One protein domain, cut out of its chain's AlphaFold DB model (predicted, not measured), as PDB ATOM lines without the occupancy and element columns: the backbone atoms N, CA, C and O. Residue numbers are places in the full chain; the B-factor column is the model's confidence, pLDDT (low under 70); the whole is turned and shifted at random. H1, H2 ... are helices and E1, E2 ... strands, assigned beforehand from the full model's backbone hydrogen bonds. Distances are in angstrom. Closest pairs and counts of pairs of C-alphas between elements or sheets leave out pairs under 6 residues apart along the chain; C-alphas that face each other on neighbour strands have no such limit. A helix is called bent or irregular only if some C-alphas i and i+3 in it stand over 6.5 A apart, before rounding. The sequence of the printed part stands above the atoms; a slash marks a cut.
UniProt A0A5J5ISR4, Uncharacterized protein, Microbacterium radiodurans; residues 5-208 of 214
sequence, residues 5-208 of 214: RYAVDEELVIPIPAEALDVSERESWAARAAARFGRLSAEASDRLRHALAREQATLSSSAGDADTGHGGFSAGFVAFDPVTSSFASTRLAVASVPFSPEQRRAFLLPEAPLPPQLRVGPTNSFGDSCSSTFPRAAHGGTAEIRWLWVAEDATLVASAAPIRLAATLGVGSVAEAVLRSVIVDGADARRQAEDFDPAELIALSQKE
ATOM      1  N   ARG A   5     421.079 356.192 326.335       79.00
ATOM      2  CA  ARG A   5     421.590 356.191 327.710       79.00
ATOM      3  C   ARG A   5     422.279 354.860 327.989       79.00
ATOM      4  O   ARG A   5     421.941 353.853 327.382       79.00
ATOM      5  N   TYR A   6     423.246 354.847 328.892       80.44
ATOM      6  CA  TYR A   6     423.946 353.640 329.337       80.44
ATOM      7  C   TYR A   6     424.507 353.870 330.741       80.44
ATOM      8  O   TYR A   6     424.712 355.015 331.152       80.44
ATOM      9  N   ALA A   7     424.733 352.795 331.492       79.25
ATOM     10  CA  ALA A   7     425.401 352.868 332.781       79.25
ATOM     11  C   ALA A   7     426.860 353.293 332.587       79.25
ATOM     12  O   ALA A   7     427.566 352.801 331.703       79.25
ATOM     13  N   VAL A   8     427.301 354.217 333.434       81.12
ATOM     14  CA  VAL A   8     428.667 354.731 333.437       81.12
ATOM     15  C   VAL A   8     429.341 354.225 334.699       81.12
ATOM     16  O   VAL A   8     428.953 354.594 335.805       81.12
ATOM     17  N   ASP A   9     430.352 353.384 334.515       84.75
ATOM     18  CA  ASP A   9     431.368 353.178 335.535       84.75
ATOM     19  C   ASP A   9     432.398 354.299 335.379       84.75
ATOM     20  O   ASP A   9     433.160 354.337 334.413       84.75
ATOM     21  N   GLU A  10     432.380 355.248 336.309       81.56
ATOM     22  CA  GLU A  10     433.228 356.438 336.279       81.56
ATOM     23  C   GLU A  10     434.735 356.139 336.347       81.56
ATOM     24  O   GLU A  10     435.539 357.028 336.047       81.56
ATOM     25  N   GLU A  11     435.119 354.911 336.714       84.50
ATOM     26  CA  GLU A  11     436.509 354.450 336.731       84.50
ATOM     27  C   GLU A  11     436.957 353.818 335.409       84.50
ATOM     28  O   GLU A  11     438.158 353.655 335.197       84.50
ATOM     29  N   LEU A  12     436.024 353.457 334.523       87.12
ATOM     30  CA  LEU A  12     436.301 352.676 333.310       87.12
ATOM     31  C   LEU A  12     435.733 353.309 332.034       87.12
ATOM     32  O   LEU A  12     436.093 352.897 330.930       87.12
ATOM     33  N   VAL A  13     434.840 354.292 332.154       90.81
ATOM     34  CA  VAL A  13     434.052 354.821 331.038       90.81
ATOM     35  C   VAL A  13     434.048 356.342 331.054       90.81
ATOM     36  O   VAL A  13     433.704 356.982 332.045       90.81
ATOM     37  N   ILE A  14     434.376 356.932 329.908       92.50
ATOM     38  CA  ILE A  14     434.285 358.374 329.680       92.50
ATOM     39  C   ILE A  14     433.179 358.623 328.652       92.50
ATOM     40  O   ILE A  14     433.393 358.337 327.472       92.50
ATOM     41  N   PRO A  15     432.009 359.156 329.038       92.06
ATOM     42  CA  PRO A  15     430.987 359.523 328.065       92.06
ATOM     43  C   PRO A  15     431.498 360.659 327.168       92.06
ATOM     44  O   PRO A  15     432.097 361.626 327.650       92.06
ATOM     45  N   ILE A  16     431.267 360.541 325.860       91.19
ATOM     46  CA  ILE A  16     431.595 361.589 324.890       91.19
ATOM     47  C   ILE A  16     430.385 362.530 324.798       91.19
ATOM     48  O   ILE A  16     429.280 362.055 324.527       91.19
ATOM     49  N   PRO A  17     430.561 363.848 325.006       89.12
ATOM     50  CA  PRO A  17     429.500 364.824 324.807       89.12
ATOM     51  C   PRO A  17     428.925 364.720 323.393       89.12
ATOM     52  O   PRO A  17     429.673 364.762 322.417       89.12
ATOM     53  N   ALA A  18     427.603 364.577 323.297       78.38
ATOM     54  CA  ALA A  18     426.900 364.541 322.015       78.38
ATOM     55  C   ALA A  18     426.821 365.932 321.364       78.38
ATOM     56  O   ALA A  18     426.756 366.048 320.144       78.38
ATOM     57  N   GLU A  19     426.827 366.985 322.183       84.25
ATOM     58  CA  GLU A  19     426.817 368.368 321.722       84.25
ATOM     59  C   GLU A  19     428.160 368.747 321.093       84.25
ATOM     60  O   GLU A  19     429.237 368.365 321.570       84.25
ATOM     61  N   ALA A  20     428.081 369.530 320.017       85.94
ATOM     62  CA  ALA A  20     429.251 370.082 319.361       85.94
ATOM     63  C   ALA A  20     429.896 371.142 320.262       85.94
ATOM     64  O   ALA A  20     429.397 372.257 320.379       85.94
ATOM     65  N   LEU A  21     431.014 370.774 320.883       91.75
ATOM     66  CA  LEU A  21     431.887 371.685 321.612       91.75
ATOM     67  C   LEU A  21     432.778 372.462 320.643       91.75
ATOM     68  O   LEU A  21     433.249 371.915 319.636       91.75
ATOM     69  N   ASP A  22     433.077 373.714 320.981       94.00
ATOM     70  CA  ASP A  22     434.115 374.449 320.271       94.00
ATOM     71  C   ASP A  22     435.518 373.864 320.544       94.00
ATOM     72  O   ASP A  22     435.717 372.957 321.361       94.00
ATOM     73  N   VAL A  23     436.532 374.360 319.830       93.50
ATOM     74  CA  VAL A  23     437.904 373.841 319.948       93.50
ATOM     75  C   VAL A  23     438.454 373.976 321.374       93.50
ATOM     76  O   VAL A  23     439.116 373.057 321.853       93.50
ATOM     77  N   SER A  24     438.194 375.095 322.055       95.44
ATOM     78  CA  SER A  24     438.711 375.357 323.401       95.44
ATOM     79  C   SER A  24     437.983 374.517 324.450       95.44
ATOM     80  O   SER A  24     438.625 373.881 325.292       95.44
ATOM     81  N   GLU A  25     436.657 374.452 324.366       96.62
ATOM     82  CA  GLU A  25     435.800 373.643 325.229       96.62
ATOM     83  C   GLU A  25     436.150 372.163 325.129       96.62
ATOM     84  O   GLU A  25     436.294 371.486 326.151       96.62
ATOM     85  N   ARG A  26     436.362 371.671 323.906       95.88
ATOM     86  CA  ARG A  26     436.747 370.288 323.628       95.88
ATOM     87  C   ARG A  26     438.095 369.925 324.232       95.88
ATOM     88  O   ARG A  26     438.199 368.886 324.882       95.88
ATOM     89  N   GLU A  27     439.117 370.759 324.051       95.50
ATOM     90  CA  GLU A  27     440.434 370.526 324.661       95.50
ATOM     91  C   GLU A  27     440.352 370.553 326.192       95.50
ATOM     92  O   GLU A  27     440.922 369.701 326.875       95.50
ATOM     93  N   SER A  28     439.579 371.494 326.738       96.19
ATOM     94  CA  SER A  28     439.356 371.642 328.175       96.19
ATOM     95  C   SER A  28     438.617 370.435 328.771       96.19
ATOM     96  O   SER A  28     439.017 369.904 329.811       96.19
ATOM     97  N   TRP A  29     437.568 369.950 328.102       96.19
ATOM     98  CA  TRP A  29     436.852 368.729 328.471       96.19
ATOM     99  C   TRP A  29     437.764 367.503 328.396       96.19
ATOM    100  O   TRP A  29     437.853 366.761 329.373       96.19
ATOM    101  N   ALA A  30     438.486 367.322 327.289       95.62
ATOM    102  CA  ALA A  30     439.367 366.177 327.093       95.62
ATOM    103  C   ALA A  30     440.479 366.124 328.152       95.62
ATOM    104  O   ALA A  30     440.788 365.049 328.668       95.62
ATOM    105  N   ALA A  31     441.049 367.277 328.521       94.38
ATOM    106  CA  ALA A  31     442.051 367.375 329.578       94.38
ATOM    107  C   ALA A  31     441.479 366.978 330.946       94.38
ATOM    108  O   ALA A  31     442.074 366.156 331.643       94.38
ATOM    109  N   ARG A  32     440.301 367.506 331.316       94.06
ATOM    110  CA  ARG A  32     439.625 367.132 332.569       94.06
ATOM    111  C   ARG A  32     439.264 365.650 332.608       94.06
ATOM    112  O   ARG A  32     439.457 365.010 333.634       94.06
ATOM    113  N   ALA A  33     438.755 365.109 331.505       92.88
ATOM    114  CA  ALA A  33     438.355 363.712 331.403       92.88
ATOM    115  C   ALA A  33     439.554 362.759 331.514       92.88
ATOM    116  O   ALA A  33     439.494 361.803 332.281       92.88
ATOM    117  N   ALA A  34     440.665 363.051 330.828       91.25
ATOM    118  CA  ALA A  34     441.892 362.263 330.946       91.25
ATOM    119  C   ALA A  34     442.487 362.322 332.366       91.25
ATOM    120  O   ALA A  34     442.932 361.301 332.888       91.25
ATOM    121  N   ALA A  35     442.427 363.485 333.025       89.25
ATOM    122  CA  ALA A  35     442.945 363.673 334.380       89.25
ATOM    123  C   ALA A  35     442.210 362.853 335.458       89.25
ATOM    124  O   ALA A  35     442.764 362.641 336.536       89.25
ATOM    125  N   ARG A  36     440.995 362.350 335.177       85.06
ATOM    126  CA  ARG A  36     440.268 361.442 336.088       85.06
ATOM    127  C   ARG A  36     441.051 360.151 336.349       85.06
ATOM    128  O   ARG A  36     440.943 359.574 337.426       85.06
ATOM    129  N   PHE A  37     441.894 359.735 335.406       80.12
ATOM    130  CA  PHE A  37     442.709 358.527 335.499       80.12
ATOM    131  C   PHE A  37     444.082 358.853 336.094       80.12
ATOM    132  O   PHE A  37     445.115 358.771 335.432       80.12
ATOM    133  N   GLY A  38     444.100 359.211 337.382       67.88
ATOM    134  CA  GLY A  38     445.285 359.719 338.095       67.88
ATOM    135  C   GLY A  38     446.476 358.756 338.232       67.88
ATOM    136  O   GLY A  38     447.469 359.108 338.864       67.88
ATOM    137  N   ARG A  39     446.399 357.542 337.670       78.31
ATOM    138  CA  ARG A  39     447.483 356.541 337.657       78.31
ATOM    139  C   ARG A  39     448.205 356.438 336.310       78.31
ATOM    140  O   ARG A  39     449.150 355.662 336.192       78.31
ATOM    141  N   LEU A  40     447.764 357.183 335.297       82.06
ATOM    142  CA  LEU A  40     448.394 357.174 333.981       82.06
ATOM    143  C   LEU A  40     449.758 357.870 334.006       82.06
ATOM    144  O   LEU A  40     449.951 358.879 334.683       82.06
ATOM    145  N   SER A  41     450.698 357.367 333.203       86.75
ATOM    146  CA  SER A  41     451.897 358.138 332.873       86.75
ATOM    147  C   SER A  41     451.510 359.420 332.128       86.75
ATOM    148  O   SER A  41     450.472 359.465 331.464       86.75
ATOM    149  N   ALA A  42     452.361 360.449 332.184       88.06
ATOM    150  CA  ALA A  42     452.125 361.700 331.459       88.06
ATOM    151  C   ALA A  42     451.869 361.453 329.959       88.06
ATOM    152  O   ALA A  42     450.906 361.970 329.400       88.06
ATOM    153  N   GLU A  43     452.658 360.569 329.337       88.44
ATOM    154  CA  GLU A  43     452.475 360.180 327.934       88.44
ATOM    155  C   GLU A  43     451.120 359.495 327.694       88.44
ATOM    156  O   GLU A  43     450.415 359.824 326.740       88.44
ATOM    157  N   ALA A  44     450.720 358.547 328.548       85.69
ATOM    158  CA  ALA A  44     449.443 357.855 328.394       85.69
ATOM    159  C   ALA A  44     448.250 358.805 328.588       85.69
ATOM    160  O   ALA A  44     447.295 358.739 327.813       85.69
ATOM    161  N   SER A  45     448.343 359.719 329.557       89.44
ATOM    162  CA  SER A  45     447.351 360.769 329.796       89.44
ATOM    163  C   SER A  45     447.222 361.704 328.589       89.44
ATOM    164  O   SER A  45     446.109 361.988 328.148       89.44
ATOM    165  N   ASP A  46     448.337 362.128 327.988       91.31
ATOM    166  CA  ASP A  46     448.306 362.951 326.777       91.31
ATOM    167  C   ASP A  46     447.720 362.200 325.580       91.31
ATOM    168  O   ASP A  46     446.921 362.766 324.829       91.31
ATOM    169  N   ARG A  47     448.057 360.918 325.388       89.38
ATOM    170  CA  ARG A  47     447.455 360.104 324.317       89.38
ATOM    171  C   ARG A  47     445.942 359.978 324.485       89.38
ATOM    172  O   ARG A  47     445.224 360.103 323.493       89.38
ATOM    173  N   LEU A  48     445.471 359.765 325.715       89.94
ATOM    174  CA  LEU A  48     444.047 359.703 326.036       89.94
ATOM    175  C   LEU A  48     443.364 361.053 325.780       89.94
ATOM    176  O   LEU A  48     442.346 361.086 325.095       89.94
ATOM    177  N   ARG A  49     443.953 362.171 326.229       94.06
ATOM    178  CA  ARG A  49     443.437 363.526 325.970       94.06
ATOM    179  C   ARG A  49     443.257 363.793 324.474       94.06
ATOM    180  O   ARG A  49     442.174 364.179 324.044       94.06
ATOM    181  N   HIS A  50     444.286 363.551 323.661       91.94
ATOM    182  CA  HIS A  50     444.182 363.765 322.213       91.94
ATOM    183  C   HIS A  50     443.163 362.827 321.560       91.94
ATOM    184  O   HIS A  50     442.484 363.222 320.614       91.94
ATOM    185  N   ALA A  51     443.053 361.582 322.034       89.94
ATOM    186  CA  ALA A  51     442.036 360.662 321.542       89.94
ATOM    187  C   ALA A  51     440.626 361.168 321.860       89.94
ATOM    188  O   ALA A  51     439.812 361.253 320.949       89.94
ATOM    189  N   LEU A  52     440.368 361.591 323.097       93.38
ATOM    190  CA  LEU A  52     439.086 362.158 323.513       93.38
ATOM    191  C   LEU A  52     438.688 363.356 322.649       93.38
ATOM    192  O   LEU A  52     437.589 363.370 322.099       93.38
ATOM    193  N   ALA A  53     439.596 364.318 322.454       93.38
ATOM    194  CA  ALA A  53     439.330 365.483 321.614       93.38
ATOM    195  C   ALA A  53     438.982 365.089 320.165       93.38
ATOM    196  O   ALA A  53     438.018 365.600 319.597       93.38
ATOM    197  N   ARG A  54     439.713 364.138 319.566       90.38
ATOM    198  CA  ARG A  54     439.393 363.636 318.217       90.38
ATOM    199  C   ARG A  54     438.034 362.947 318.156       90.38
ATOM    200  O   ARG A  54     437.307 363.120 317.181       90.38
ATOM    201  N   GLU A  55     437.693 362.165 319.171       89.19
ATOM    202  CA  GLU A  55     436.447 361.400 319.201       89.19
ATOM    203  C   GLU A  55     435.226 362.299 319.382       89.19
ATOM    204  O   GLU A  55     434.242 362.117 318.671       89.19
ATOM    205  N   GLN A  56     435.314 363.326 320.231       91.56
ATOM    206  CA  GLN A  56     434.258 364.335 320.357       91.56
ATOM    207  C   GLN A  56     434.053 365.089 319.035       91.56
ATOM    208  O   GLN A  56     432.914 365.248 318.591       91.56
ATOM    209  N   ALA A  57     435.142 365.481 318.361       88.81
ATOM    210  CA  ALA A  57     435.064 366.135 317.056       88.81
ATOM    211  C   ALA A  57     434.391 365.231 316.009       88.81
ATOM    212  O   ALA A  57     433.513 365.674 315.269       88.81
ATOM    213  N   THR A  58     434.779 363.952 315.985       85.50
ATOM    214  CA  THR A  58     434.229 362.963 315.053       85.50
ATOM    215  C   THR A  58     432.740 362.743 315.308       85.50
ATOM    216  O   THR A  58     431.949 362.870 314.377       85.50
ATOM    217  N   LEU A  59     432.342 362.489 316.558       82.56
ATOM    218  CA  LEU A  59     430.943 362.254 316.922       82.56
ATOM    219  C   LEU A  59     430.059 363.458 316.565       82.56
ATOM    220  O   LEU A  59     429.010 363.284 315.954       82.56
ATOM    221  N   SER A  60     430.531 364.673 316.855       80.94
ATOM    222  CA  SER A  60     429.805 365.913 316.540       80.94
ATOM    223  C   SER A  60     429.604 366.109 315.038       80.94
ATOM    224  O   SER A  60     428.545 366.559 314.613       80.94
ATOM    225  N   SER A  61     430.604 365.753 314.221       76.31
ATOM    226  CA  SER A  61     430.478 365.813 312.759       76.31
ATOM    227  C   SER A  61     429.516 364.754 312.213       76.31
ATOM    228  O   SER A  61     428.691 365.061 311.360       76.31
ATOM    229  N   SER A  62     429.553 363.531 312.752       67.69
ATOM    230  CA  SER A  62     428.681 362.430 312.321       67.69
ATOM    231  C   SER A  62     427.221 362.612 312.739       67.69
ATOM    232  O   SER A  62     426.335 362.101 312.060       67.69
ATOM    233  N   ALA A  63     426.952 363.344 313.823       60.56
ATOM    234  CA  ALA A  63     425.594 363.699 314.230       60.56
ATOM    235  C   ALA A  63     424.905 364.647 313.224       60.56
ATOM    236  O   ALA A  63     423.682 364.617 313.100       60.56
ATOM    237  N   GLY A  64     425.679 365.447 312.478       50.19
ATOM    238  CA  GLY A  64     425.174 366.344 311.432       50.19
ATOM    239  C   GLY A  64     424.744 365.639 310.138       50.19
ATOM    240  O   GLY A  64     423.893 366.162 309.426       50.19
ATOM    241  N   ASP A  65     425.259 364.435 309.867       49.19
ATOM    242  CA  ASP A  65     424.979 363.652 308.648       49.19
ATOM    243  C   ASP A  65     423.775 362.696 308.787       49.19
ATOM    244  O   ASP A  65     423.509 361.870 307.904       49.19
ATOM    245  N   ALA A  66     423.016 362.797 309.885       48.56
ATOM    246  CA  ALA A  66     421.867 361.937 310.180       48.56
ATOM    247  C   ALA A  66     420.739 361.988 309.121       48.56
ATOM    248  O   ALA A  66     419.911 361.078 309.083       48.56
ATOM    249  N   ASP A  67     420.750 362.980 308.224       41.34
ATOM    250  CA  ASP A  67     419.814 363.133 307.098       41.34
ATOM    251  C   ASP A  67     420.086 362.191 305.904       41.34
ATOM    252  O   ASP A  67     419.282 362.111 304.977       41.34
ATOM    253  N   THR A  68     421.188 361.431 305.900       40.66
ATOM    254  CA  THR A  68     421.579 360.581 304.751       40.66
ATOM    255  C   THR A  68     420.970 359.171 304.743       40.66
ATOM    256  O   THR A  68     421.341 358.337 303.920       40.66
ATOM    257  N   GLY A  69     420.030 358.862 305.642       39.88
ATOM    258  CA  GLY A  69     419.340 357.560 305.669       39.88
ATOM    259  C   GLY A  69     420.185 356.375 306.168       39.88
ATOM    260  O   GLY A  69     419.666 355.267 306.291       39.88
ATOM    261  N   HIS A  70     421.458 356.594 306.513       42.56
ATOM    262  CA  HIS A  70     422.352 355.581 307.093       42.56
ATOM    263  C   HIS A  70     422.635 355.763 308.594       42.56
ATOM    264  O   HIS A  70     423.382 354.973 309.160       42.56
ATOM    265  N   GLY A  71     421.986 356.733 309.250       49.97
ATOM    266  CA  GLY A  71     422.043 356.934 310.701       49.97
ATOM    267  C   GLY A  71     423.390 357.488 311.175       49.97
ATOM    268  O   GLY A  71     424.376 356.765 311.285       49.97
ATOM    269  N   GLY A  72     423.433 358.780 311.501       59.38
ATOM    270  CA  GLY A  72     424.571 359.362 312.214       59.38
ATOM    271  C   GLY A  72     424.720 358.739 313.607       59.38
ATOM    272  O   GLY A  72     423.726 358.419 314.263       59.38
ATOM    273  N   PHE A  73     425.958 358.567 314.080       63.38
ATOM    274  CA  PHE A  73     426.210 358.182 315.471       63.38
ATOM    275  C   PHE A  73     425.731 359.300 316.400       63.38
ATOM    276  O   PHE A  73     426.185 360.435 316.288       63.38
ATOM    277  N   SER A  74     424.811 358.977 317.308       74.69
ATOM    278  CA  SER A  74     424.160 359.948 318.198       74.69
ATOM    279  C   SER A  74     424.700 359.916 319.627       74.69
ATOM    280  O   SER A  74     424.399 360.808 320.417       74.69
ATOM    281  N   ALA A  75     425.506 358.907 319.966       84.81
ATOM    282  CA  ALA A  75     426.178 358.802 321.253       84.81
ATOM    283  C   ALA A  75     427.518 358.070 321.124       84.81
ATOM    284  O   ALA A  75     427.761 357.319 320.177       84.81
ATOM    285  N   GLY A  76     428.385 358.255 322.114       88.81
ATOM    286  CA  GLY A  76     429.633 357.515 322.215       88.81
ATOM    287  C   GLY A  76     430.234 357.578 323.608       88.81
ATOM    288  O   GLY A  76     429.886 358.443 324.409       88.81
ATOM    289  N   PHE A  77     431.142 356.655 323.894       91.12
ATOM    290  CA  PHE A  77     431.940 356.627 325.114       91.12
ATOM    291  C   PHE A  77     433.345 356.118 324.812       91.12
ATOM    292  O   PHE A  77     433.558 355.415 323.832       91.12
ATOM    293  N   VAL A  78     434.312 356.425 325.668       91.50
ATOM    294  CA  VAL A  78     435.624 355.777 325.662       91.50
ATOM    295  C   VAL A  78     435.675 354.775 326.807       91.50
ATOM    296  O   VAL A  78     435.538 355.161 327.965       91.50
ATOM    297  N   ALA A  79     435.868 353.498 326.480       90.31
ATOM    298  CA  ALA A  79     436.185 352.453 327.444       90.31
ATOM    299  C   ALA A  79     437.685 352.476 327.740       90.31
ATOM    300  O   ALA A  79     438.499 352.578 326.818       90.31
ATOM    301  N   PHE A  80     438.041 352.358 329.010       87.62
ATOM    302  CA  PHE A  80     439.406 352.371 329.502       87.62
ATOM    303  C   PHE A  80     439.677 351.120 330.335       87.62
ATOM    304  O   PHE A  80     438.892 350.751 331.204       87.62
ATOM    305  N   ASP A  81     440.812 350.480 330.070       86.38
ATOM    306  CA  ASP A  81     441.337 349.388 330.879       86.38
ATOM    307  C   ASP A  81     442.521 349.899 331.722       86.38
ATOM    308  O   ASP A  81     443.600 350.152 331.168       86.38
ATOM    309  N   PRO A  82     442.363 350.027 333.055       79.50
ATOM    310  CA  PRO A  82     443.417 350.518 333.936       79.50
ATOM    311  C   PRO A  82     444.607 349.566 334.055       79.50
ATOM    312  O   PRO A  82     445.706 350.023 334.366       79.50
ATOM    313  N   VAL A  83     444.426 348.267 333.797       82.00
ATOM    314  CA  VAL A  83     445.502 347.272 333.908       82.00
ATOM    315  C   VAL A  83     446.498 347.448 332.770       82.00
ATOM    316  O   VAL A  83     447.707 347.468 332.992       82.00
ATOM    317  N   THR A  84     445.994 347.611 331.547       81.19
ATOM    318  CA  THR A  84     446.838 347.760 330.354       81.19
ATOM    319  C   THR A  84     447.053 349.215 329.938       81.19
ATOM    320  O   THR A  84     447.828 349.476 329.018       81.19
ATOM    321  N   SER A  85     446.384 350.171 330.597       83.88
ATOM    322  CA  SER A  85     446.326 351.583 330.188       83.88
ATOM    323  C   SER A  85     445.876 351.763 328.731       83.88
ATOM    324  O   SER A  85     446.328 352.672 328.027       83.88
ATOM    325  N   SER A  86     445.007 350.864 328.265       86.00
ATOM    326  CA  SER A  86     444.467 350.873 326.906       86.00
ATOM    327  C   SER A  86     443.080 351.493 326.889       86.00
ATOM    328  O   SER A  86     442.357 351.445 327.879       86.00
ATOM    329  N   PHE A  87     442.686 352.049 325.747       88.00
ATOM    330  CA  PHE A  87     441.352 352.607 325.574       88.00
ATOM    331  C   PHE A  87     440.800 352.370 324.171       88.00
ATOM    332  O   PHE A  87     441.560 352.210 323.213       88.00
ATOM    333  N   ALA A  88     439.473 352.389 324.063       87.62
ATOM    334  CA  ALA A  88     438.718 352.317 322.817       87.62
ATOM    335  C   ALA A  88     437.563 353.306 322.866       87.62
ATOM    336  O   ALA A  88     436.785 353.294 323.817       87.62
ATOM    337  N   SER A  89     437.401 354.103 321.819       89.06
ATOM    338  CA  SER A  89     436.134 354.799 321.601       89.06
ATOM    339  C   SER A  89     435.094 353.808 321.106       89.06
ATOM    340  O   SER A  89     435.409 352.997 320.247       89.06
ATOM    341  N   THR A  90     433.878 353.872 321.620       88.12
ATOM    342  CA  THR A  90     432.708 353.145 321.136       88.12
ATOM    343  C   THR A  90     431.660 354.161 320.735       88.12
ATOM    344  O   THR A  90     431.319 355.050 321.512       88.12
ATOM    345  N   ARG A  91     431.150 354.036 319.515       87.31
ATOM    346  CA  ARG A  91     430.118 354.907 318.957       87.31
ATOM    347  C   ARG A  91     428.840 354.103 318.780       87.31
ATOM    348  O   ARG A  91     428.899 352.935 318.399       87.31
ATOM    349  N   LEU A  92     427.703 354.724 319.068       84.88
ATOM    350  CA  LEU A  92     426.377 354.120 318.995       84.88
ATOM    351  C   LEU A  92     425.492 354.919 318.040       84.88
ATOM    352  O   LEU A  92     425.461 356.151 318.087       84.88
ATOM    353  N   ALA A  93     424.793 354.208 317.163       82.25
ATOM    354  CA  ALA A  93     423.845 354.774 316.220       82.25
ATOM    355  C   ALA A  93     422.567 353.938 316.200       82.25
ATOM    356  O   ALA A  93     422.578 352.727 316.428       82.25
ATOM    357  N   VAL A  94     421.465 354.604 315.874       77.19
ATOM    358  CA  VAL A  94     420.200 353.955 315.549       77.19
ATOM    359  C   VAL A  94     419.880 354.310 314.106       77.19
ATOM    360  O   VAL A  94     419.632 355.470 313.788       77.19
ATOM    361  N   ALA A  95     419.913 353.311 313.233       77.25
ATOM    362  CA  ALA A  95     419.379 353.409 311.890       77.25
ATOM    363  C   ALA A  95     417.852 353.286 311.954       77.25
ATOM    364  O   ALA A  95     417.319 352.349 312.548       77.25
ATOM    365  N   SER A  96     417.149 354.221 311.316       71.69
ATOM    366  CA  SER A  96     415.678 354.253 311.241       71.69
ATOM    367  C   SER A  96     415.087 353.240 310.254       71.69
ATOM    368  O   SER A  96     413.912 353.330 309.916       71.69
ATOM    369  N   VAL A  97     415.915 352.341 309.722       76.88
ATOM    370  CA  VAL A  97     415.502 351.250 308.842       76.88
ATOM    371  C   VAL A  97     416.142 349.953 309.330       76.88
ATOM    372  O   VAL A  97     417.306 349.973 309.751       76.88
ATOM    373  N   PRO A  98     415.413 348.828 309.285       80.88
ATOM    374  CA  PRO A  98     415.977 347.535 309.622       80.88
ATOM    375  C   PRO A  98     417.022 347.125 308.580       80.88
ATOM    376  O   PRO A  98     416.810 347.270 307.375       80.88
ATOM    377  N   PHE A  99     418.149 346.579 309.033       82.81
ATOM    378  CA  PHE A  99     419.128 345.976 308.132       82.81
ATOM    379  C   PHE A  99     418.516 344.781 307.397       82.81
ATOM    380  O   PHE A  99     417.783 343.985 307.994       82.81
ATOM    381  N   SER A 100     418.849 344.620 306.114       84.75
ATOM    382  CA  SER A 100     418.486 343.430 305.339       84.75
ATOM    383  C   SER A 100     419.191 342.181 305.888       84.75
ATOM    384  O   SER A 100     420.238 342.306 306.533       84.75
ATOM    385  N   PRO A 101     418.691 340.963 305.619       82.69
ATOM    386  CA  PRO A 101     419.376 339.728 306.003       82.69
ATOM    387  C   PRO A 101     420.848 339.678 305.557       82.69
ATOM    388  O   PRO A 101     421.715 339.241 306.314       82.69
ATOM    389  N   GLU A 102     421.163 340.188 304.365       82.25
ATOM    390  CA  GLU A 102     422.531 340.282 303.844       82.25
ATOM    391  C   GLU A 102     423.379 341.266 304.652       82.25
ATOM    392  O   GLU A 102     424.523 340.959 304.980       82.25
ATOM    393  N   GLN A 103     422.822 342.425 305.017       84.00
ATOM    394  CA  GLN A 103     423.509 343.413 305.853       84.00
ATOM    395  C   GLN A 103     423.762 342.875 307.263       84.00
ATOM    396  O   GLN A 103     424.857 343.056 307.788       84.00
ATOM    397  N   ARG A 104     422.795 342.162 307.857       83.31
ATOM    398  CA  ARG A 104     422.948 341.501 309.166       83.31
ATOM    399  C   ARG A 104     424.084 340.478 309.135       83.31
ATOM    400  O   ARG A 104     424.946 340.493 310.011       83.31
ATOM    401  N   ARG A 105     424.126 339.634 308.096       77.00
ATOM    402  CA  ARG A 105     425.207 338.655 307.879       77.00
ATOM    403  C   ARG A 105     426.555 339.341 307.701       77.00
ATOM    404  O   ARG A 105     427.495 339.027 308.421       77.00
ATOM    405  N   ALA A 106     426.638 340.321 306.804       74.81
ATOM    406  CA  ALA A 106     427.866 341.069 306.550       74.81
ATOM    407  C   ALA A 106     428.366 341.829 307.788       74.81
ATOM    408  O   ALA A 106     429.566 342.025 307.946       74.81
ATOM    409  N   PHE A 107     427.471 342.242 308.684       72.38
ATOM    410  CA  PHE A 107     427.847 342.937 309.909       72.38
ATOM    411  C   PHE A 107     428.629 342.038 310.878       72.38
ATOM    412  O   PHE A 107     429.522 342.530 311.574       72.38
ATOM    413  N   LEU A 108     428.332 340.729 310.884       66.44
ATOM    414  CA  LEU A 108     429.034 339.725 311.688       66.44
ATOM    415  C   LEU A 108     430.132 338.946 310.928       66.44
ATOM    416  O   LEU A 108     430.688 337.987 311.467       66.44
ATOM    417  N   LEU A 109     430.496 339.373 309.718       66.38
ATOM    418  CA  LEU A 109     431.545 338.762 308.893       66.38
ATOM    419  C   LEU A 109     432.606 339.807 308.486       66.38
ATOM    420  O   LEU A 109     432.293 341.000 308.433       66.38
ATOM    421  N   PRO A 110     433.847 339.411 308.129       61.38
ATOM    422  CA  PRO A 110     434.466 338.074 308.159       61.38
ATOM    423  C   PRO A 110     435.511 337.906 309.289       61.38
ATOM    424  O   PRO A 110     436.007 338.906 309.781       61.38
ATOM    425  N   GLU A 111     435.867 336.656 309.635       57.31
ATOM    426  CA  GLU A 111     436.883 336.184 310.618       57.31
ATOM    427  C   GLU A 111     437.071 337.046 311.878       57.31
ATOM    428  O   GLU A 111     437.623 338.132 311.826       57.31
ATOM    429  N   ALA A 112     436.705 336.525 313.048       55.09
ATOM    430  CA  ALA A 112     436.810 337.222 314.325       55.09
ATOM    431  C   ALA A 112     437.919 336.579 315.201       55.09
ATOM    432  O   ALA A 112     437.871 335.367 315.422       55.09
ATOM    433  N   PRO A 113     438.949 337.301 315.708       54.59
ATOM    434  CA  PRO A 113     439.932 336.761 316.653       54.59
ATOM    435  C   PRO A 113     439.298 336.314 317.969       54.59
ATOM    436  O   PRO A 113     439.860 335.468 318.657       54.59
ATOM    437  N   LEU A 114     438.136 336.874 318.306       60.00
ATOM    438  CA  LEU A 114     437.269 336.370 319.358       60.00
ATOM    439  C   LEU A 114     435.969 335.899 318.712       60.00
ATOM    440  O   LEU A 114     435.449 336.617 317.861       60.00
ATOM    441  N   PRO A 115     435.430 334.732 319.093       60.97
ATOM    442  CA  PRO A 115     434.189 334.244 318.514       60.97
ATOM    443  C   PRO A 115     433.065 335.274 318.719       60.97
ATOM    444  O   PRO A 115     433.025 335.924 319.772       60.97
ATOM    445  N   PRO A 116     432.148 335.421 317.747       67.12
ATOM    446  CA  PRO A 116     430.935 336.203 317.932       67.12
ATOM    447  C   PRO A 116     430.207 335.780 319.211       67.12
ATOM    448  O   PRO A 116     430.139 334.590 319.531       67.12
ATOM    449  N   GLN A 117     429.689 336.753 319.955       68.38
ATOM    450  CA  GLN A 117     429.048 336.520 321.244       68.38
ATOM    451  C   GLN A 117     427.558 336.806 321.158       68.38
ATOM    452  O   GLN A 117     427.138 337.869 320.696       68.38
ATOM    453  N   LEU A 118     426.760 335.859 321.648       67.81
ATOM    454  CA  LEU A 118     425.338 336.071 321.851       67.81
ATOM    455  C   LEU A 118     425.144 336.952 323.084       67.81
ATOM    456  O   LEU A 118     425.711 336.695 324.149       67.81
ATOM    457  N   ARG A 119     424.312 337.974 322.947       66.50
ATOM    458  CA  ARG A 119     423.878 338.823 324.048       66.50
ATOM    459  C   ARG A 119     422.426 338.510 324.350       66.50
ATOM    460  O   ARG A 119     421.525 339.108 323.774       66.50
ATOM    461  N   VAL A 120     422.241 337.587 325.283       53.50
ATOM    462  CA  VAL A 120     420.947 337.317 325.911       53.50
ATOM    463  C   VAL A 120     420.903 338.150 327.183       53.50
ATOM    464  O   VAL A 120     421.695 337.925 328.101       53.50
ATOM    465  N   GLY A 121     420.058 339.172 327.219       51.75
ATOM    466  CA  GLY A 121     420.013 340.113 328.332       51.75
ATOM    467  C   GLY A 121     418.592 340.310 328.840       51.75
ATOM    468  O   GLY A 121     417.839 341.012 328.175       51.75
ATOM    469  N   PRO A 122     418.220 339.800 330.033       41.34
ATOM    470  CA  PRO A 122     416.931 340.130 330.652       41.34
ATOM    471  C   PRO A 122     416.828 341.614 331.057       41.34
ATOM    472  O   PRO A 122     415.749 342.090 331.390       41.34
ATOM    473  N   THR A 123     417.952 342.339 331.057       45.22
ATOM    474  CA  THR A 123     418.091 343.745 331.473       45.22
ATOM    475  C   THR A 123     418.162 344.732 330.313       45.22
ATOM    476  O   THR A 123     418.142 345.940 330.536       45.22
ATOM    477  N   ASN A 124     418.280 344.239 329.085       53.59
ATOM    478  CA  ASN A 124     418.438 345.079 327.913       53.59
ATOM    479  C   ASN A 124     417.019 345.348 327.420       53.59
ATOM    480  O   ASN A 124     416.304 344.401 327.099       53.59
ATOM    481  N   SER A 125     416.599 346.605 327.314       57.09
ATOM    482  CA  SER A 125     415.258 347.001 326.838       57.09
ATOM    483  C   SER A 125     414.934 346.583 325.387       57.09
ATOM    484  O   SER A 125     413.959 347.049 324.815       57.09
ATOM    485  N   PHE A 126     415.762 345.727 324.789       62.66
ATOM    486  CA  PHE A 126     415.819 345.367 323.378       62.66
ATOM    487  C   PHE A 126     415.669 343.857 323.125       62.66
ATOM    488  O   PHE A 126     415.497 343.454 321.981       62.66
ATOM    489  N   GLY A 127     415.735 343.001 324.151       70.62
ATOM    490  CA  GLY A 127     415.798 341.549 323.943       70.62
ATOM    491  C   GLY A 127     417.174 341.087 323.446       70.62
ATOM    492  O   GLY A 127     418.206 341.608 323.889       70.62
ATOM    493  N   ASP A 128     417.200 340.099 322.552       78.44
ATOM    494  CA  ASP A 128     418.441 339.430 322.153       78.44
ATOM    495  C   ASP A 128     419.236 340.241 321.118       78.44
ATOM    496  O   ASP A 128     418.696 340.858 320.202       78.44
ATOM    497  N   SER A 129     420.561 340.245 321.250       80.31
ATOM    498  CA  SER A 129     421.479 340.919 320.322       80.31
ATOM    499  C   SER A 129     422.761 340.106 320.137       80.31
ATOM    500  O   SER A 129     422.940 339.049 320.745       80.31
ATOM    501  N   CYS A 130     423.682 340.577 319.301       80.31
ATOM    502  CA  CYS A 130     424.962 339.904 319.079       80.31
ATOM    503  C   CYS A 130     426.124 340.893 318.968       80.31
ATOM    504  O   CYS A 130     425.971 342.004 318.452       80.31
ATOM    505  N   SER A 131     427.293 340.453 319.428       77.69
ATOM    506  CA  SER A 131     428.585 341.108 319.224       77.69
ATOM    507  C   SER A 131     429.453 340.301 318.278       77.69
ATOM    508  O   SER A 131     429.390 339.072 318.272       77.69
ATOM    509  N   SER A 132     430.400 340.957 317.620       75.56
ATOM    510  CA  SER A 132     431.595 340.277 317.126       75.56
ATOM    511  C   SER A 132     432.807 341.203 317.133       75.56
ATOM    512  O   SER A 132     432.673 342.419 317.016       75.56
ATOM    513  N   THR A 133     433.996 340.622 317.286       73.56
ATOM    514  CA  THR A 133     435.269 341.348 317.281       73.56
ATOM    515  C   THR A 133     436.105 340.913 316.088       73.56
ATOM    516  O   THR A 133     436.554 339.777 316.073       73.56
ATOM    517  N   PHE A 134     436.379 341.799 315.132       71.12
ATOM    518  CA  PHE A 134     437.068 341.493 313.870       71.12
ATOM    519  C   PHE A 134     438.473 342.081 313.824       71.12
ATOM    520  O   PHE A 134     438.632 343.236 314.204       71.12
ATOM    521  N   PRO A 135     439.499 341.390 313.304       66.06
ATOM    522  CA  PRO A 135     440.796 341.982 313.075       66.06
ATOM    523  C   PRO A 135     440.695 342.866 311.828       66.06
ATOM    524  O   PRO A 135     440.264 342.427 310.760       66.06
ATOM    525  N   ARG A 136     441.133 344.123 311.904       68.00
ATOM    526  CA  ARG A 136     441.273 344.932 310.686       68.00
ATOM    527  C   ARG A 136     442.571 344.533 310.001       68.00
ATOM    528  O   ARG A 136     443.621 345.095 310.291       68.00
ATOM    529  N   ALA A 137     442.492 343.592 309.057       55.44
ATOM    530  CA  ALA A 137     443.640 343.132 308.265       55.44
ATOM    531  C   ALA A 137     444.402 344.292 307.590       55.44
ATOM    532  O   ALA A 137     445.629 344.289 307.542       55.44
ATOM    533  N   ALA A 138     443.685 345.337 307.156       57.19
ATOM    534  CA  ALA A 138     444.273 346.551 306.581       57.19
ATOM    535  C   ALA A 138     445.101 347.388 307.582       57.19
ATOM    536  O   ALA A 138     445.844 348.272 307.172       57.19
ATOM    537  N   HIS A 139     444.937 347.162 308.887       55.81
ATOM    538  CA  HIS A 139     445.572 347.906 309.979       55.81
ATOM    539  C   HIS A 139     446.169 346.891 310.962       55.81
ATOM    540  O   HIS A 139     445.684 346.737 312.087       55.81
ATOM    541  N   GLY A 140     447.172 346.145 310.479       58.53
ATOM    542  CA  GLY A 140     447.765 344.987 311.151       58.53
ATOM    543  C   GLY A 140     447.894 345.149 312.669       58.53
ATOM    544  O   GLY A 140     448.427 346.142 313.163       58.53
ATOM    545  N   GLY A 141     447.373 344.166 313.407       69.25
ATOM    546  CA  GLY A 141     447.412 344.140 314.872       69.25
ATOM    547  C   GLY A 141     446.295 344.919 315.575       69.25
ATOM    548  O   GLY A 141     446.376 345.085 316.795       69.25
ATOM    549  N   THR A 142     445.265 345.377 314.853       73.62
ATOM    550  CA  THR A 142     444.070 345.998 315.447       73.62
ATOM    551  C   THR A 142     442.795 345.186 315.234       73.62
ATOM    552  O   THR A 142     442.698 344.420 314.277       73.62
ATOM    553  N   ALA A 143     441.820 345.364 316.123       73.94
ATOM    554  CA  ALA A 143     440.500 344.769 316.071       73.94
ATOM    555  C   ALA A 143     439.398 345.832 316.206       73.94
ATOM    556  O   ALA A 143     439.584 346.840 316.878       73.94
ATOM    557  N   GLU A 144     438.263 345.604 315.557       77.56
ATOM    558  CA  GLU A 144     437.041 346.399 315.632       77.56
ATOM    559  C   GLU A 144     435.970 345.545 316.306       77.56
ATOM    560  O   GLU A 144     435.737 344.410 315.888       77.56
ATOM    561  N   ILE A 145     435.320 346.075 317.337       78.31
ATOM    562  CA  ILE A 145     434.205 345.383 317.984       78.31
ATOM    563  C   ILE A 145     432.910 345.989 317.465       78.31
ATOM    564  O   ILE A 145     432.775 347.209 317.420       78.31
ATOM    565  N   ARG A 146     431.980 345.145 317.034       81.19
ATOM    566  CA  ARG A 146     430.705 345.539 316.444       81.19
ATOM    567  C   ARG A 146     429.559 344.888 317.183       81.19
ATOM    568  O   ARG A 146     429.656 343.731 317.587       81.19
ATOM    569  N   TRP A 147     428.461 345.617 317.293       83.19
ATOM    570  CA  TRP A 147     427.256 345.161 317.971       83.19
ATOM    571  C   TRP A 147     426.026 345.487 317.159       83.19
ATOM    572  O   TRP A 147     425.932 346.580 316.600       83.19
ATOM    573  N   LEU A 148     425.109 344.526 317.110       85.94
ATOM    574  CA  LEU A 148     423.908 344.595 316.299       85.94
ATOM    575  C   LEU A 148     422.687 344.209 317.119       85.94
ATOM    576  O   LEU A 148     422.659 343.156 317.762       85.94
ATOM    577  N   TRP A 149     421.662 345.043 317.019       86.19
ATOM    578  CA  TRP A 149     420.301 344.718 317.404       86.19
ATOM    579  C   TRP A 149     419.338 345.190 316.313       86.19
ATOM    580  O   TRP A 149     419.503 346.290 315.785       86.19
ATOM    581  N   VAL A 150     418.338 344.372 315.978       85.12
ATOM    582  CA  VAL A 150     417.392 344.643 314.889       85.12
ATOM    583  C   VAL A 150     415.955 344.578 315.408       85.12
ATOM    584  O   VAL A 150     415.511 343.546 315.911       85.12
ATOM    585  N   ALA A 151     415.228 345.680 315.251       83.19
ATOM    586  CA  ALA A 151     413.781 345.775 315.433       83.19
ATOM    587  C   ALA A 151     413.047 345.729 314.089       83.19
ATOM    588  O   ALA A 151     413.663 345.848 313.031       83.19
ATOM    589  N   GLU A 152     411.721 345.589 314.138       83.38
ATOM    590  CA  GLU A 152     410.851 345.642 312.953       83.38
ATOM    591  C   GLU A 152     411.014 346.951 312.151       83.38
ATOM    592  O   GLU A 152     410.917 346.943 310.925       83.38
ATOM    593  N   ASP A 153     411.293 348.068 312.827       80.12
ATOM    594  CA  ASP A 153     411.337 349.416 312.249       80.12
ATOM    595  C   ASP A 153     412.712 350.102 312.344       80.12
ATOM    596  O   ASP A 153     412.877 351.218 311.857       80.12
ATOM    597  N   ALA A 154     413.709 349.469 312.970       79.62
ATOM    598  CA  ALA A 154     414.992 350.106 313.255       79.62
ATOM    599  C   ALA A 154     416.135 349.099 313.415       79.62
ATOM    600  O   ALA A 154     415.944 347.904 313.629       79.62
ATOM    601  N   THR A 155     417.371 349.584 313.360       82.69
ATOM    602  CA  THR A 155     418.561 348.808 313.722       82.69
ATOM    603  C   THR A 155     419.467 349.641 314.609       82.69
ATOM    604  O   THR A 155     419.841 350.755 314.254       82.69
ATOM    605  N   LEU A 156     419.845 349.098 315.762       81.25
ATOM    606  CA  LEU A 156     420.880 349.682 316.601       81.25
ATOM    607  C   LEU A 156     422.216 349.048 316.237       81.25
ATOM    608  O   LEU A 156     422.371 347.824 316.264       81.25
ATOM    609  N   VAL A 157     423.183 349.906 315.937       83.56
ATOM    610  CA  VAL A 157     424.568 349.510 315.721       83.56
ATOM    611  C   VAL A 157     425.456 350.206 316.734       83.56
ATOM    612  O   VAL A 157     425.298 351.392 317.025       83.56
ATOM    613  N   ALA A 158     426.432 349.473 317.250       81.81
ATOM    614  CA  ALA A 158     427.577 350.089 317.892       81.81
ATOM    615  C   ALA A 158     428.861 349.577 317.252       81.81
ATOM    616  O   ALA A 158     428.932 348.427 316.808       81.81
ATOM    617  N   SER A 159     429.877 350.431 317.219       82.44
ATOM    618  CA  SER A 159     431.217 350.056 316.787       82.44
ATOM    619  C   SER A 159     432.271 350.684 317.684       82.44
ATOM    620  O   SER A 159     432.211 351.865 318.031       82.44
ATOM    621  N   ALA A 160     433.247 349.876 318.076       80.44
ATOM    622  CA  ALA A 160     434.443 350.335 318.751       80.44
ATOM    623  C   ALA A 160     435.503 350.700 317.711       80.44
ATOM    624  O   ALA A 160     435.765 349.938 316.780       80.44
ATOM    625  N   ALA A 161     436.136 351.857 317.887       78.38
ATOM    626  CA  ALA A 161     437.303 352.265 317.131       78.38
ATOM    627  C   ALA A 161     438.391 351.175 317.193       78.38
ATOM    628  O   ALA A 161     438.500 350.481 318.208       78.38
ATOM    629  N   PRO A 162     439.220 351.032 316.139       76.25
ATOM    630  CA  PRO A 162     440.220 349.977 316.084       76.25
ATOM    631  C   PRO A 162     441.153 349.993 317.301       76.25
ATOM    632  O   PRO A 162     441.811 350.996 317.579       76.25
ATOM    633  N   ILE A 163     441.240 348.862 317.996       77.38
ATOM    634  CA  ILE A 163     442.053 348.676 319.202       77.38
ATOM    635  C   ILE A 163     443.123 347.634 318.982       77.38
ATOM    636  O   ILE A 163     442.938 346.715 318.199       77.38
ATOM    637  N   ARG A 164     444.256 347.734 319.679       77.88
ATOM    638  CA  ARG A 164     445.291 346.696 319.578       77.88
ATOM    639  C   ARG A 164     444.728 345.341 320.001       77.88
ATOM    640  O   ARG A 164     444.037 345.249 321.015       77.88
ATOM    641  N   LEU A 165     445.100 344.286 319.280       75.31
ATOM    642  CA  LEU A 165     444.618 342.929 319.543       75.31
ATOM    643  C   LEU A 165     444.880 342.497 321.000       75.31
ATOM    644  O   LEU A 165     443.998 341.973 321.670       75.31
ATOM    645  N   ALA A 166     446.058 342.828 321.537       74.94
ATOM    646  CA  ALA A 166     446.422 342.537 322.927       74.94
ATOM    647  C   ALA A 166     445.559 343.275 323.974       74.94
ATOM    648  O   ALA A 166     445.406 342.794 325.089       74.94
ATOM    649  N   ALA A 167     444.980 344.425 323.619       78.62
ATOM    650  CA  ALA A 167     444.107 345.217 324.489       78.62
ATOM    651  C   ALA A 167     442.621 344.837 324.353       78.62
ATOM    652  O   ALA A 167     441.771 345.366 325.069       78.62
ATOM    653  N   THR A 168     442.302 343.933 323.422       76.81
ATOM    654  CA  THR A 168     440.925 343.612 323.038       76.81
ATOM    655  C   THR A 168     440.151 342.939 324.162       76.81
ATOM    656  O   THR A 168     438.982 343.250 324.350       76.81
ATOM    657  N   LEU A 169     440.792 342.080 324.959       78.31
ATOM    658  CA  LEU A 169     440.115 341.411 326.073       78.31
ATOM    659  C   LEU A 169     439.716 342.392 327.183       78.31
ATOM    660  O   LEU A 169     438.568 342.370 327.617       78.31
ATOM    661  N   GLY A 170     440.627 343.267 327.616       82.19
ATOM    662  CA  GLY A 170     440.361 344.225 328.696       82.19
ATOM    663  C   GLY A 170     439.345 345.284 328.279       82.19
ATOM    664  O   GLY A 170     438.248 345.363 328.830       82.19
ATOM    665  N   VAL A 171     439.675 346.052 327.239       83.38
ATOM    666  CA  VAL A 171     438.818 347.151 326.778       83.38
ATOM    667  C   VAL A 171     437.508 346.635 326.179       83.38
ATOM    668  O   VAL A 171     436.454 347.229 326.402       83.38
ATOM    669  N   GLY A 172     437.552 345.508 325.464       79.06
ATOM    670  CA  GLY A 172     436.355 344.869 324.928       79.06
ATOM    671  C   GLY A 172     435.400 344.423 326.027       79.06
ATOM    672  O   GLY A 172     434.210 344.677 325.906       79.06
ATOM    673  N   SER A 173     435.896 343.868 327.140       79.62
ATOM    674  CA  SER A 173     435.035 343.486 328.272       79.62
ATOM    675  C   SER A 173     434.333 344.688 328.908       79.62
ATOM    676  O   SER A 173     433.152 344.598 329.238       79.62
ATOM    677  N   VAL A 174     435.024 345.828 329.038       84.62
ATOM    678  CA  VAL A 174     434.415 347.076 329.534       84.62
ATOM    679  C   VAL A 174     433.347 347.577 328.562       84.62
ATOM    680  O   VAL A 174     432.225 347.860 328.977       84.62
ATOM    681  N   ALA A 175     433.656 347.638 327.264       82.69
ATOM    682  CA  ALA A 175     432.689 348.061 326.251       82.69
ATOM    683  C   ALA A 175     431.460 347.136 326.211       82.69
ATOM    684  O   ALA A 175     430.327 347.610 326.165       82.69
ATOM    685  N   GLU A 176     431.668 345.820 326.303       77.94
ATOM    686  CA  GLU A 176     430.606 344.819 326.411       77.94
ATOM    687  C   GLU A 176     429.723 345.048 327.645       77.94
ATOM    688  O   GLU A 176     428.497 345.013 327.532       77.94
ATOM    689  N   ALA A 177     430.317 345.330 328.810       79.81
ATOM    690  CA  ALA A 177     429.577 345.609 330.039       79.81
ATOM    691  C   ALA A 177     428.704 346.870 329.918       79.81
ATOM    692  O   ALA A 177     427.525 346.831 330.268       79.81
ATOM    693  N   VAL A 178     429.240 347.959 329.354       81.06
ATOM    694  CA  VAL A 178     428.476 349.196 329.110       81.06
ATOM    695  C   VAL A 178     427.322 348.939 328.152       81.06
ATOM    696  O   VAL A 178     426.190 349.346 328.404       81.06
ATOM    697  N   LEU A 179     427.571 348.219 327.065       78.31
ATOM    698  CA  LEU A 179     426.560 347.982 326.043       78.31
ATOM    699  C   LEU A 179     425.400 347.092 326.514       78.31
ATOM    700  O   LEU A 179     424.295 347.238 326.000       78.31
ATOM    701  N   ARG A 180     425.605 346.230 327.521       75.12
ATOM    702  CA  ARG A 180     424.509 345.503 328.198       75.12
ATOM    703  C   ARG A 180     423.559 346.422 328.968       75.12
ATOM    704  O   ARG A 180     422.442 346.029 329.268       75.12
ATOM    705  N   SER A 181     423.996 347.633 329.296       78.06
ATOM    706  CA  SER A 181     423.198 348.625 330.023       78.06
ATOM    707  C   SER A 181     422.595 349.707 329.126       78.06
ATOM    708  O   SER A 181     421.994 350.654 329.636       78.06
ATOM    709  N   VAL A 182     422.788 349.612 327.804       79.19
ATOM    710  CA  VAL A 182     422.251 350.599 326.866       79.19
ATOM    711  C   VAL A 182     420.730 350.583 326.916       79.19
ATOM    712  O   VAL A 182     420.102 349.528 326.918       79.19
ATOM    713  N   ILE A 183     420.159 351.780 326.925       75.50
ATOM    714  CA  ILE A 183     418.739 352.092 326.831       75.50
ATOM    715  C   ILE A 183     418.606 353.145 325.731       75.50
ATOM    716  O   ILE A 183     419.340 354.129 325.716       75.50
ATOM    717  N   VAL A 184     417.671 352.961 324.806       73.19
ATOM    718  CA  VAL A 184     417.327 353.962 323.789       73.19
ATOM    719  C   VAL A 184     415.899 354.378 324.052       73.19
ATOM    720  O   VAL A 184     415.001 353.538 324.095       73.19
ATOM    721  N   ASP A 185     415.693 355.673 324.235       70.31
ATOM    722  CA  ASP A 185     414.372 356.207 324.520       70.31
ATOM    723  C   ASP A 185     413.393 355.850 323.384       70.31
ATOM    724  O   ASP A 185     413.692 355.988 322.190       70.31
ATOM    725  N   GLY A 186     412.227 355.327 323.773       64.88
ATOM    726  CA  GLY A 186     411.191 354.830 322.865       64.88
ATOM    727  C   GLY A 186     411.505 353.485 322.202       64.88
ATOM    728  O   GLY A 186     410.814 353.116 321.256       64.88
ATOM    729  N   ALA A 187     412.557 352.772 322.619       64.38
ATOM    730  CA  ALA A 187     412.864 351.434 322.109       64.38
ATOM    731  C   ALA A 187     412.233 350.290 322.904       64.38
ATOM    732  O   ALA A 187     412.062 349.211 322.361       64.38
ATOM    733  N   ASP A 188     411.828 350.545 324.140       57.44
ATOM    734  CA  ASP A 188     410.976 349.673 324.949       57.44
ATOM    735  C   ASP A 188     409.623 349.366 324.278       57.44
ATOM    736  O   ASP A 188     409.034 348.315 324.516       57.44
ATOM    737  N   ALA A 189     409.156 350.256 323.397       60.09
ATOM    738  CA  ALA A 189     407.995 350.029 322.538       60.09
ATOM    739  C   ALA A 189     408.320 349.292 321.222       60.09
ATOM    740  O   ALA A 189     407.396 348.905 320.504       60.09
ATOM    741  N   ARG A 190     409.602 349.123 320.868       71.88
ATOM    742  CA  ARG A 190     410.011 348.508 319.599       71.88
ATOM    743  C   ARG A 190     410.096 347.000 319.752       71.88
ATOM    744  O   ARG A 190     410.774 346.477 320.634       71.88
ATOM    745  N   ARG A 191     409.424 346.294 318.850       75.31
ATOM    746  CA  ARG A 191     409.453 344.837 318.793       75.31
ATOM    747  C   ARG A 191     410.703 344.385 318.044       75.31
ATOM    748  O   ARG A 191     411.011 344.917 316.976       75.31
ATOM    749  N   GLN A 192     411.434 343.425 318.614       81.56
ATOM    750  CA  GLN A 192     412.526 342.755 317.906       81.56
ATOM    751  C   GLN A 192     411.978 342.151 316.609       81.56
ATOM    752  O   GLN A 192     410.879 341.596 316.612       81.56
ATOM    753  N   ALA A 193     412.727 342.281 315.512       83.88
ATOM    754  CA  ALA A 193     412.304 341.719 314.236       83.88
ATOM    755  C   ALA A 193     412.167 340.193 314.358       83.88
ATOM    756  O   ALA A 193     413.089 339.528 314.829       83.88
ATOM    757  N   GLU A 194     411.027 339.634 313.938       83.81
ATOM    758  CA  GLU A 194     410.735 338.197 314.090       83.81
ATOM    759  C   GLU A 194     411.720 337.297 313.319       83.81
ATOM    760  O   GLU A 194     411.920 336.142 313.682       83.81
ATOM    761  N   ASP A 195     412.358 337.831 312.276       84.12
ATOM    762  CA  ASP A 195     413.364 337.154 311.453       84.12
ATOM    763  C   ASP A 195     414.810 337.398 311.932       84.12
ATOM    764  O   ASP A 195     415.771 337.012 311.260       84.12
ATOM    765  N   PHE A 196     414.997 338.078 313.067       85.19
ATOM    766  CA  PHE A 196     416.307 338.293 313.667       85.19
ATOM    767  C   PHE A 196     416.561 337.273 314.778       85.19
ATOM    768  O   PHE A 196     416.235 337.512 315.938       85.19
ATOM    769  N   ASP A 197     417.207 336.163 314.407       85.31
ATOM    770  CA  ASP A 197     417.795 335.191 315.333       85.31
ATOM    771  C   ASP A 197     419.318 335.427 315.438       85.31
ATOM    772  O   ASP A 197     420.084 335.055 314.535       85.31
ATOM    773  N   PRO A 198     419.805 336.051 316.527       81.25
ATOM    774  CA  PRO A 198     421.229 336.303 316.684       81.25
ATOM    775  C   PRO A 198     422.037 335.010 316.884       81.25
ATOM    776  O   PRO A 198     423.222 334.983 316.547       81.25
ATOM    777  N   ALA A 199     421.435 333.932 317.399       81.88
ATOM    778  CA  ALA A 199     422.109 332.647 317.562       81.88
ATOM    779  C   ALA A 199     422.312 331.953 316.208       81.88
ATOM    780  O   ALA A 199     423.404 331.439 315.945       81.88
ATOM    781  N   GLU A 200     421.315 332.000 315.318       83.06
ATOM    782  CA  GLU A 200     421.460 331.531 313.935       83.06
ATOM    783  C   GLU A 200     422.542 332.328 313.194       83.06
ATOM    784  O   GLU A 200     423.408 331.746 312.534       83.06
ATOM    785  N   LEU A 201     422.555 333.653 313.359       77.38
ATOM    786  CA  LEU A 201     423.540 334.531 312.725       77.38
ATOM    787  C   LEU A 201     424.978 334.203 313.166       77.38
ATOM    788  O   LEU A 201     425.893 334.145 312.339       77.38
ATOM    789  N   ILE A 202     425.174 333.917 314.456       76.69
ATOM    790  CA  ILE A 202     426.457 333.452 314.998       76.69
ATOM    791  C   ILE A 202     426.815 332.073 314.434       76.69
ATOM    792  O   ILE A 202     427.944 331.879 313.979       76.69
ATOM    793  N   ALA A 203     425.878 331.123 314.407       78.12
ATOM    794  CA  ALA A 203     426.129 329.778 313.897       78.12
ATOM    795  C   ALA A 203     426.523 329.775 312.407       78.12
ATOM    796  O   ALA A 203     427.426 329.037 312.009       78.12
ATOM    797  N   LEU A 204     425.888 330.619 311.586       74.06
ATOM    798  CA  LEU A 204     426.261 330.824 310.183       74.06
ATOM    799  C   LEU A 204     427.690 331.365 310.067       74.06
ATOM    800  O   LEU A 204     428.502 330.795 309.339       74.06
ATOM    801  N   SER A 205     428.032 332.384 310.861       70.56
ATOM    802  CA  SER A 205     429.373 332.979 310.839       70.56
ATOM    803  C   SER A 205     430.491 332.005 311.233       70.56
ATOM    804  O   SER A 205     431.621 332.162 310.783       70.56
ATOM    805  N   GLN A 206     430.193 330.998 312.063       70.19
ATOM    806  CA  GLN A 206     431.140 329.954 312.461       70.19
ATOM    807  C   GLN A 206     431.322 328.895 311.365       70.19
ATOM    808  O   GLN A 206     432.442 328.445 311.140       70.19
ATOM    809  N   LYS A 207     430.246 328.519 310.656       65.56
ATOM    810  CA  LYS A 207     430.292 327.549 309.543       65.56
ATOM    811  C   LYS A 207     431.047 328.070 308.321       65.56
ATOM    812  O   LYS A 207     431.616 327.284 307.575       65.56
ATOM    813  N   GLU A 208     431.037 329.381 308.115       62.56
ATOM    814  CA  GLU A 208     431.728 330.040 307.003       62.56
ATOM    815  C   GLU A 208     433.230 330.270 307.274       62.56
ATOM    816  O   GLU A 208     433.944 330.762 306.398       62.56
TER     817      GLU A 208
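Overview. This is residues 5 to 208 of the 214 residues of an uncharacterized protein of Microbacterium radiodurans (UniProt A0A5J5ISR4). A twisted sheet of seven strands curls round one helix, H4, which packs in its hollow. On the opposite face H2 covers E2, with H1 packed on H2, while near the other edge of the sheet H5 packs over E5 and E4. The printed part has 204 residues, with five named helices and seven named strands that follow along the chain as E1 H1 H2 E2 E3 H3 E4 E5 E6 E7 H4 H5, and the antiparallel sheet runs E1 E2 E3 E7 E6 E5 E4. The class is mixed, helices and strands; the whole is compact, with a radius of gyration of the C-alphas of 16.9 A and spans of 49 by 34 by 33 A.

Arrangement. The sheet holds E1, residues 13 to 16, E2, 73 to 81, E3, 86 to 95, E7, 155 to 160, E6, 142 to 150, E5, 129 to 135, and E4, 114 to 119; E1 and E4 are its edge strands. E4, E5, E6 and E7 form a meander, each strand the antiparallel neighbour of the one before. Within hydrogen-bond range are N 14 and O 78 between E1 and E2, 2.9 A, N 90 and O 77 in the hairpin of E2 and E3, 2.7 A, N 91 and O 159 between E3 and E7, 2.8 A, N 160 and O 145 in the hairpin of E7 and E6, 2.8 A, N 134 and O 144 in the hairpin of E6 and E5, 2.8 A, and N 119 and O 129 in the hairpin of E5 and E4, 2.8 A. The sheet curls round H4, residues 165 to 179; the closest C-alphas of H4 and E2 are those of Val 171 and Asp 81, 5.3 A. H4 is irregular: C-alphas 166 and 169 are 7.1 A apart. H2, residues 42 to 64, lies on the opposite face from H4, at a height over the sheet of 9.1 A; it is over E2 and runs along the strands, at 7 degrees to E2 on the local plane. H1, residues 23 to 35, touches H2 at a steep tilt of 46 degrees, opposite ways, the closest C-alphas being those of Ala 30 and Arg 49, 5.0 A. H5, residues 198 to 207, is over E5 and E4 at a height over the sheet of 9.1 A. H3, residues 101 to 107, only grazes the sheet with residues 104 to 107, and only just touches H5, with 3 pairs of C-alphas within 8 A; Arg 105 and Leu 201 have the closest C-alphas, 6.6 A. Each O i to N i+4 pair is within hydrogen-bond range in H1, H3 and H5, against 18 of 19 in H2 and 9 of 11 in H4.

Along the chain. E1 begins at C-alpha 13, (434.052, 354.821, 331.038). H2 measures 33.9 A from first to last C-alpha, E3 29.3 A and E6 26.7 A. H5 ends at C-alpha 207, (430.292, 327.549, 309.543).

Size, cuts and confidence. The two C-alphas farthest apart, those of Ala 42 and Glu 194, are 50.7 A apart. The printed part has no cut, and the link from H4 to H5, 18 residues, is long. The mean pLDDT of the printed part is 77.6, with 45 residues under 70, among them residues 62 to 73 and 108 to 126.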